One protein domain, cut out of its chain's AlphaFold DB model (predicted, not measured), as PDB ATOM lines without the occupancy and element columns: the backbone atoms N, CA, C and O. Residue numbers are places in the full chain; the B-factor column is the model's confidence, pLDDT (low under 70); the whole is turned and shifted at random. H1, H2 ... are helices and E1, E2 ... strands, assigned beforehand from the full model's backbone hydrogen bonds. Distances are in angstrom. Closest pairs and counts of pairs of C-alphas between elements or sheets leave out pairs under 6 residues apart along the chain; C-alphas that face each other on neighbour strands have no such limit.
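This is residues 36 to 93 of the 139 residues of an uncharacterized protein of Robiginitomaculum sp (UniProt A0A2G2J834). A small, strongly twisted sheet is made of two hairpins side by side, E1 with E2 and E3 with E4; the short helix H1 packs on it near E1 and E2, and a wide loop, residues 58 to 80, links the hairpins. The printed part has 58 residues, with one named helix and four named strands in the order H1, E1, E2, E3, E4. The sheet's order is E1, E2, E4, E3, antiparallel throughout; the class is mostly strand, with under half of the residues in named elements. The whole is compact, with a radius of gyration of the C-alphas of 11.2 A and spans of 37 by 25 by 14 A.

H1, residues 36 to 40, is on the sheet at a height of 8.4 A; its closest C-alphas to E2, residues 51 to 57, are those of Cys 38 and Cys 54, 5.8 A apart. Its single O i to N i+4 pair is within hydrogen-bond range. E1, residues 44 to 48, is an edge strand and forms a hairpin with E2, with N 46 and O 53 2.8 A apart. E2 is antiparallel to E4, residues 88 to 92, at 150 degrees, with N 54 and O 91 2.8 A apart. E3, residues 81 to 83, is the other edge strand and forms a hairpin with E4, with N 83 and O 88 2.8 A apart. E1 and E3 are apart.

H1 begins at C-alpha 36, (26.398, 121.115, 18.195), and is 6.1 A long. E1 measures 12.6 A, E2 19.4 A, E3 6.5 A and E4 13.2 A. E4 ends at C-alpha 92, (26.755, 124.255, 31.069).

The C-alphas farthest apart are those of Lys 49 and Glu 67, 37.2 A. The link from E2 to E3 is long, with 23 residues. The printed part has no cut. Residues 70 and 80 are under 70 in pLDDT.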
ATOM      1  N   ALA A  36      25.677 120.945  19.458       76.94
ATOM      2  CA  ALA A  36      26.398 121.115  18.195       76.94
ATOM      3  C   ALA A  36      27.718 121.886  18.369       76.94
ATOM      4  O   ALA A  36      28.733 121.497  17.790       76.94
ATOM      5  N   ASP A  37      27.720 122.925  19.208       76.00
ATOM      6  CA  ASP A  37      28.923 123.698  19.529       76.00
ATOM      7  C   ASP A  37      29.929 122.820  20.285       76.00
ATOM      8  O   ASP A  37      31.116 122.813  19.976       76.00
ATOM      9  N   CYS A  38      29.434 122.000  21.218       78.69
ATOM     10  CA  CYS A  38      30.263 121.073  21.984       78.69
ATOM     11  C   CYS A  38      31.015 120.086  21.084       78.69
ATOM     12  O   CYS A  38      32.227 119.935  21.197       78.69
ATOM     13  N   VAL A  39      30.300 119.434  20.163       79.38
ATOM     14  CA  VAL A  39      30.882 118.438  19.251       79.38
ATOM     15  C   VAL A  39      31.840 119.090  18.251       79.38
ATOM     16  O   VAL A  39      32.872 118.511  17.910       79.38
ATOM     17  N   SER A  40      31.535 120.310  17.803       75.38
ATOM     18  CA  SER A  40      32.377 121.045  16.848       75.38
ATOM     19  C   SER A  40      33.747 121.391  17.431       75.38
ATOM     20  O   SER A  40      34.753 121.274  16.738       75.38
ATOM     21  N   GLU A  41      33.808 121.710  18.724       75.94
ATOM     22  CA  GLU A  41      35.059 121.993  19.437       75.94
ATOM     23  C   GLU A  41      35.810 120.710  19.876       75.94
ATOM     24  O   GLU A  41      36.877 120.786  20.484       75.94
ATOM     25  N   GLY A  42      35.280 119.516  19.571       77.31
ATOM     26  CA  GLY A  42      35.851 118.231  19.998       77.31
ATOM     27  C   GLY A  42      35.511 117.855  21.445       77.31
ATOM     28  O   GLY A  42      36.223 117.079  22.082       77.31
ATOM     29  N   GLY A  43      34.444 118.439  21.986       81.69
ATOM     30  CA  GLY A  43      33.945 118.181  23.325       81.69
ATOM     31  C   GLY A  43      33.063 116.942  23.444       81.69
ATOM     32  O   GLY A  43      32.543 116.406  22.468       81.69
ATOM     33  N   THR A  44      32.871 116.494  24.682       83.81
ATOM     34  CA  THR A  44      31.979 115.390  25.049       83.81
ATOM     35  C   THR A  44      30.892 115.886  25.993       83.81
ATOM     36  O   THR A  44      31.176 116.581  26.968       83.81
ATOM     37  N   MET A  45      29.644 115.504  25.730       85.06
ATOM     38  CA  MET A  45      28.525 115.789  26.626       85.06
ATOM     39  C   MET A  45      28.549 114.841  27.829       85.06
ATOM     40  O   MET A  45      28.681 113.629  27.669       85.06
ATOM     41  N   THR A  46      28.385 115.382  29.032       83.50
ATOM     42  CA  THR A  46      28.204 114.628  30.273       83.50
ATOM     43  C   THR A  46      26.965 115.124  30.999       83.50
ATOM     44  O   THR A  46      26.698 116.323  31.034       83.50
ATOM     45  N   ASN A  47      26.246 114.221  31.658       82.69
ATOM     46  CA  ASN A  47      25.196 114.604  32.592       82.69
ATOM     47  C   ASN A  47      25.744 114.522  34.019       82.69
ATOM     48  O   ASN A  47      26.271 113.491  34.433       82.69
ATOM     49  N   VAL A  48      25.654 115.615  34.775       78.31
ATOM     50  CA  VAL A  48      26.056 115.655  36.184       78.31
ATOM     51  C   VAL A  48      24.878 116.173  36.991       78.31
ATOM     52  O   VAL A  48      24.460 117.315  36.831       78.31
ATOM     53  N   LYS A  49      24.347 115.332  37.888       80.06
ATOM     54  CA  LYS A  49      23.227 115.679  38.782       80.06
ATOM     55  C   LYS A  49      21.982 116.200  38.040       80.06
ATOM     56  O   LYS A  49      21.314 117.110  38.525       80.06
ATOM     57  N   GLY A  50      21.671 115.638  36.870       76.50
ATOM     58  CA  GLY A  50      20.506 116.038  36.074       76.50
ATOM     59  C   GLY A  50      20.694 117.340  35.293       76.50
ATOM     60  O   GLY A  50      19.715 117.890  34.803       76.50
ATOM     61  N   SER A  51      21.924 117.845  35.184       79.38
ATOM     62  CA  SER A  51      22.286 118.974  34.324       79.38
ATOM     63  C   SER A  51      23.296 118.525  33.274       79.38
ATOM     64  O   SER A  51      24.255 117.820  33.598       79.38
ATOM     65  N   ASP A  52      23.079 118.933  32.027       84.06
ATOM     66  CA  ASP A  52      23.963 118.609  30.913       84.06
ATOM     67  C   ASP A  52      25.120 119.609  30.827       84.06
ATOM     68  O   ASP A  52      24.948 120.830  30.864       84.06
ATOM     69  N   TYR A  53      26.328 119.073  30.716       83.75
ATOM     70  CA  TYR A  53      27.556 119.833  30.579       83.75
ATOM     71  C   TYR A  53      28.334 119.346  29.365       83.75
ATOM     72  O   TYR A  53      28.433 118.151  29.109       83.75
ATOM     73  N   CYS A  54      28.948 120.273  28.650       85.19
ATOM     74  CA  CYS A  54      29.952 119.974  27.651       85.19
ATOM     75  C   CYS A  54      31.346 120.036  28.281       85.19
ATOM     76  O   CYS A  54      31.735 121.061  28.845       85.19
ATOM     77  N   LEU A  55      32.104 118.950  28.172       87.25
ATOM     78  CA  LEU A  55      33.526 118.894  28.495       87.25
ATOM     79  C   LEU A  55      34.337 119.096  27.224       87.25
ATOM     80  O   LEU A  55      34.303 118.244  26.343       87.25
ATOM     81  N   VAL A  56      35.115 120.168  27.152       87.38
ATOM     82  CA  VAL A  56      36.056 120.404  26.049       87.38
ATOM     83  C   VAL A  56      37.472 120.411  26.581       87.38
ATOM     84  O   VAL A  56      37.720 120.910  27.677       87.38
ATOM     85  N   GLN A  57      38.421 119.859  25.833       86.31
ATOM     86  CA  GLN A  57      39.826 119.963  26.208       86.31
ATOM     87  C   GLN A  57      40.287 121.425  26.118       86.31
ATOM     88  O   GLN A  57      39.887 122.165  25.225       86.31
ATOM     89  N   ILE A  58      41.110 121.863  27.065       84.75
ATOM     90  CA  ILE A  58      41.798 123.147  26.979       84.75
ATOM     91  C   ILE A  58      43.070 122.904  26.188       84.75
ATOM     92  O   ILE A  58      43.917 122.095  26.578       84.75
ATOM     93  N   ARG A  59      43.200 123.602  25.065       83.56
ATOM     94  CA  ARG A  59      44.352 123.422  24.190       83.56
ATOM     95  C   ARG A  59      45.636 123.927  24.869       83.56
ATOM     96  O   ARG A  59      45.613 124.957  25.555       83.56
ATOM     97  N   PRO A  60      46.787 123.274  24.639       81.19
ATOM     98  CA  PRO A  60      48.074 123.787  25.091       81.19
ATOM     99  C   PRO A  60      48.390 125.138  24.443       81.19
ATOM    100  O   PRO A  60      48.031 125.393  23.292       81.19
ATOM    101  N   LYS A  61      49.138 125.990  25.154       80.25
ATOM    102  CA  LYS A  61      49.513 127.336  24.685       80.25
ATOM    103  C   LYS A  61      50.319 127.323  23.379       80.25
ATOM    104  O   LYS A  61      50.252 128.267  22.607       80.25
ATOM    105  N   GLU A  62      51.047 126.244  23.112       80.31
ATOM    106  CA  GLU A  62      51.788 126.037  21.859       80.31
ATOM    107  C   GLU A  62      50.870 125.958  20.635       80.31
ATOM    108  O   GLU A  62      51.286 126.280  19.526       80.31
ATOM    109  N   TYR A  63      49.611 125.582  20.851       78.25
ATOM    110  CA  TYR A  63      48.609 125.463  19.806       78.25
ATOM    111  C   TYR A  63      47.562 126.565  19.872       78.25
ATOM    112  O   TYR A  63      46.621 126.493  19.102       78.25
ATOM    113  N   SER A  64      47.677 127.586  20.728       76.75
ATOM    114  CA  SER A  64      46.663 128.654  20.856       76.75
ATOM    115  C   SER A  64      46.626 129.648  19.686       76.75
ATOM    116  O   SER A  64      45.965 130.679  19.784       76.75
ATOM    117  N   GLY A  65      47.393 129.400  18.622       77.88
ATOM    118  CA  GLY A  65      47.384 130.214  17.412       77.88
ATOM    119  C   GLY A  65      46.084 130.046  16.627       77.88
ATOM    120  O   GLY A  65      45.525 128.952  16.560       77.88
ATOM    121  N   VAL A  66      45.645 131.127  15.981       75.75
ATOM    122  CA  VAL A  66      44.441 131.155  15.124       75.75
ATOM    123  C   VAL A  66      44.533 130.208  13.925       75.75
ATOM    124  O   VAL A  66      43.523 129.803  13.364       75.75
ATOM    125  N   GLU A  67      45.747 129.816  13.535       78.56
ATOM    126  CA  GLU A  67      45.998 128.797  12.505       78.56
ATOM    127  C   GLU A  67      45.466 127.407  12.891       78.56
ATOM    128  O   GLU A  67      45.325 126.530  12.041       78.56
ATOM    129  N   TYR A  68      45.167 127.216  14.175       74.44
ATOM    130  CA  TYR A  68      44.639 125.983  14.722       74.44
ATOM    131  C   TYR A  68      43.215 126.143  15.280       74.44
ATOM    132  O   TYR A  68      42.757 125.249  16.001       74.44
ATOM    133  N   ASP A  69      42.540 127.266  15.020       70.12
ATOM    134  CA  ASP A  69      41.101 127.403  15.268       70.12
ATOM    135  C   ASP A  69      40.308 126.516  14.301       70.12
ATOM    136  O   ASP A  69      40.713 126.294  13.159       70.12
ATOM    137  N   GLY A  70      39.191 125.961  14.773       68.69
ATOM    138  CA  GLY A  70      38.366 125.023  14.002       68.69
ATOM    139  C   GLY A  70      38.933 123.602  13.889       68.69
ATOM    140  O   GLY A  70      38.250 122.709  13.391       68.69
ATOM    141  N   ASN A  71      40.145 123.352  14.389       73.56
ATOM    142  CA  ASN A  71      40.585 121.990  14.673       73.56
ATOM    143  C   ASN A  71      39.943 121.538  15.990       73.56
ATOM    144  O   ASN A  71      39.883 122.323  16.935       73.56
ATOM    145  N   GLN A  72      39.529 120.270  16.084       75.06
ATOM    146  CA  GLN A  72      38.998 119.638  17.308       75.06
ATOM    147  C   GLN A  72      40.088 119.434  18.384       75.06
ATOM    148  O   GLN A  72      40.265 118.352  18.936       75.06
ATOM    149  N   LEU A  73      40.881 120.474  18.637       74.75
ATOM    150  CA  LEU A  73      41.945 120.553  19.635       74.75
ATOM    151  C   LEU A  73      41.458 121.251  20.911       74.75
ATOM    152  O   LEU A  73      42.232 121.419  21.853       74.75
ATOM    153  N   GLY A  74      40.183 121.647  20.934       75.12
ATOM    154  CA  GLY A  74      39.534 122.279  22.063       75.12
ATOM    155  C   GLY A  74      39.763 123.785  22.174       75.12
ATOM    156  O   GLY A  74      40.323 124.438  21.289       75.12
ATOM    157  N   VAL A  75      39.303 124.349  23.289       78.56
ATOM    158  CA  VAL A  75      39.191 125.800  23.475       78.56
ATOM    159  C   VAL A  75      40.501 126.428  23.946       78.56
ATOM    160  O   VAL A  75      41.252 125.845  24.733       78.56
ATOM    161  N   VAL A  76      40.768 127.652  23.479       78.50
ATOM    162  CA  VAL A  76      41.918 128.471  23.910       78.50
ATOM    163  C   VAL A  76      41.716 128.990  25.333       78.50
ATOM    164  O   VAL A  76      42.627 128.950  26.160       78.50
ATOM    165  N   GLU A  77      40.509 129.468  25.621       77.19
ATOM    166  CA  GLU A  77      40.150 130.048  26.906       77.19
ATOM    167  C   GLU A  77      38.927 129.343  27.479       77.19
ATOM    168  O   GLU A  77      37.933 129.116  26.796       77.19
ATOM    169  N   CYS A  78      39.014 129.017  28.768       80.31
ATOM    170  CA  CYS A  78      37.931 128.415  29.526       80.31
ATOM    171  C   CYS A  78      37.349 129.451  30.498       80.31
ATOM    172  O   CYS A  78      37.956 129.678  31.550       80.31
ATOM    173  N   PRO A  79      36.200 130.074  30.177       71.88
ATOM    174  CA  PRO A  79      35.496 130.970  31.092       71.88
ATOM    175  C   PRO A  79      34.738 130.210  32.198       71.88
ATOM    176  O   PRO A  79      34.276 130.825  33.155       71.88
ATOM    177  N   GLY A  80      34.592 128.884  32.063       69.19
ATOM    178  CA  GLY A  80      33.867 128.012  32.989       69.19
ATOM    179  C   GLY A  80      34.737 127.339  34.056       69.19
ATOM    180  O   GLY A  80      35.854 127.760  34.366       69.19
ATOM    181  N   ASN A  81      34.208 126.253  34.626       79.06
ATOM    182  CA  ASN A  81      34.934 125.453  35.609       79.06
ATOM    183  C   ASN A  81      35.975 124.574  34.915       79.06
ATOM    184  O   ASN A  81      35.679 123.878  33.944       79.06
ATOM    185  N   LYS A  82      37.189 124.586  35.458       84.94
ATOM    186  CA  LYS A  82      38.300 123.755  35.006       84.94
ATOM    187  C   LYS A  82      38.276 122.416  35.731       84.94
ATOM    188  O   LYS A  82      38.174 122.379  36.956       84.94
ATOM    189  N   LEU A  83      38.397 121.330  34.980       79.75
ATOM    190  CA  LEU A  83      38.444 119.965  35.491       79.75
ATOM    191  C   LEU A  83      39.803 119.334  35.164       79.75
ATOM    192  O   LEU A  83      40.447 119.718  34.186       79.75
ATOM    193  N   ASN A  84      40.223 118.369  35.987       79.50
ATOM    194  CA  ASN A  84      41.481 117.633  35.830       79.50
ATOM    195  C   ASN A  84      42.690 118.578  35.674       79.50
ATOM    196  O   ASN A  84      43.292 118.652  34.606       79.50
ATOM    197  N   ASP A  85      42.952 119.393  36.700       79.62
ATOM    198  CA  ASP A  85      44.070 120.356  36.742       79.62
ATOM    199  C   ASP A  85      44.083 121.404  35.611       79.62
ATOM    200  O   ASP A  85      45.113 121.993  35.288       79.62
ATOM    201  N   GLY A  86      42.921 121.689  35.015       76.81
ATOM    202  CA  GLY A  86      42.812 122.656  33.921       76.81
ATOM    203  C   GLY A  86      43.127 122.085  32.547       76.81
ATOM    204  O   GLY A  86      43.381 122.859  31.629       76.81
ATOM    205  N   VAL A  87      43.064 120.759  32.401       82.44
ATOM    206  CA  VAL A  87      43.104 120.075  31.101       82.44
ATOM    207  C   VAL A  87      41.747 120.128  30.402       82.44
ATOM    208  O   VAL A  87      41.698 120.149  29.177       82.44
ATOM    209  N   PHE A  88      40.641 120.178  31.149       83.00
ATOM    210  CA  PHE A  88      39.297 120.241  30.577       83.00
ATOM    211  C   PHE A  88      38.530 121.466  31.066       83.00
ATOM    212  O   PHE A  88      38.657 121.886  32.217       83.00
ATOM    213  N   CYS A  89      37.707 122.014  30.183       84.81
ATOM    214  CA  CYS A  89      36.753 123.068  30.456       84.81
ATOM    215  C   CYS A  89      35.336 122.505  30.465       84.81
ATOM    216  O   CYS A  89      34.958 121.762  29.562       84.81
ATOM    217  N   MET A  90      34.557 122.881  31.474       84.56
ATOM    218  CA  MET A  90      33.180 122.442  31.644       84.56
ATOM    219  C   MET A  90      32.221 123.602  31.355       84.56
ATOM    220  O   MET A  90      32.193 124.589  32.098       84.56
ATOM    221  N   TYR A  91      31.429 123.469  30.292       81.50
ATOM    222  CA  TYR A  91      30.404 124.426  29.881       81.50
ATOM    223  C   TYR A  91      29.014 123.886  30.217       81.50
ATOM    224  O   TYR A  91      28.710 122.755  29.841       81.50
ATOM    225  N   PRO A  92      28.152 124.639  30.916       80.06
ATOM    226  CA  PRO A  92      26.755 124.255  31.069       80.06
ATOM    227  C   PRO A  92      26.054 124.372  29.715       80.06
ATOM    228  O   PRO A  92      26.083 125.433  29.096       80.06
ATOM    229  N   VAL A  93      25.420 123.296  29.261       75.50
ATOM    230  CA  VAL A  93      24.646 123.296  28.019       75.50
ATOM    231  C   VAL A  93      23.182 123.190  28.392       75.50
ATOM    232  O   VAL A  93      22.771 122.276  29.105       75.50
TER     233      VAL A  93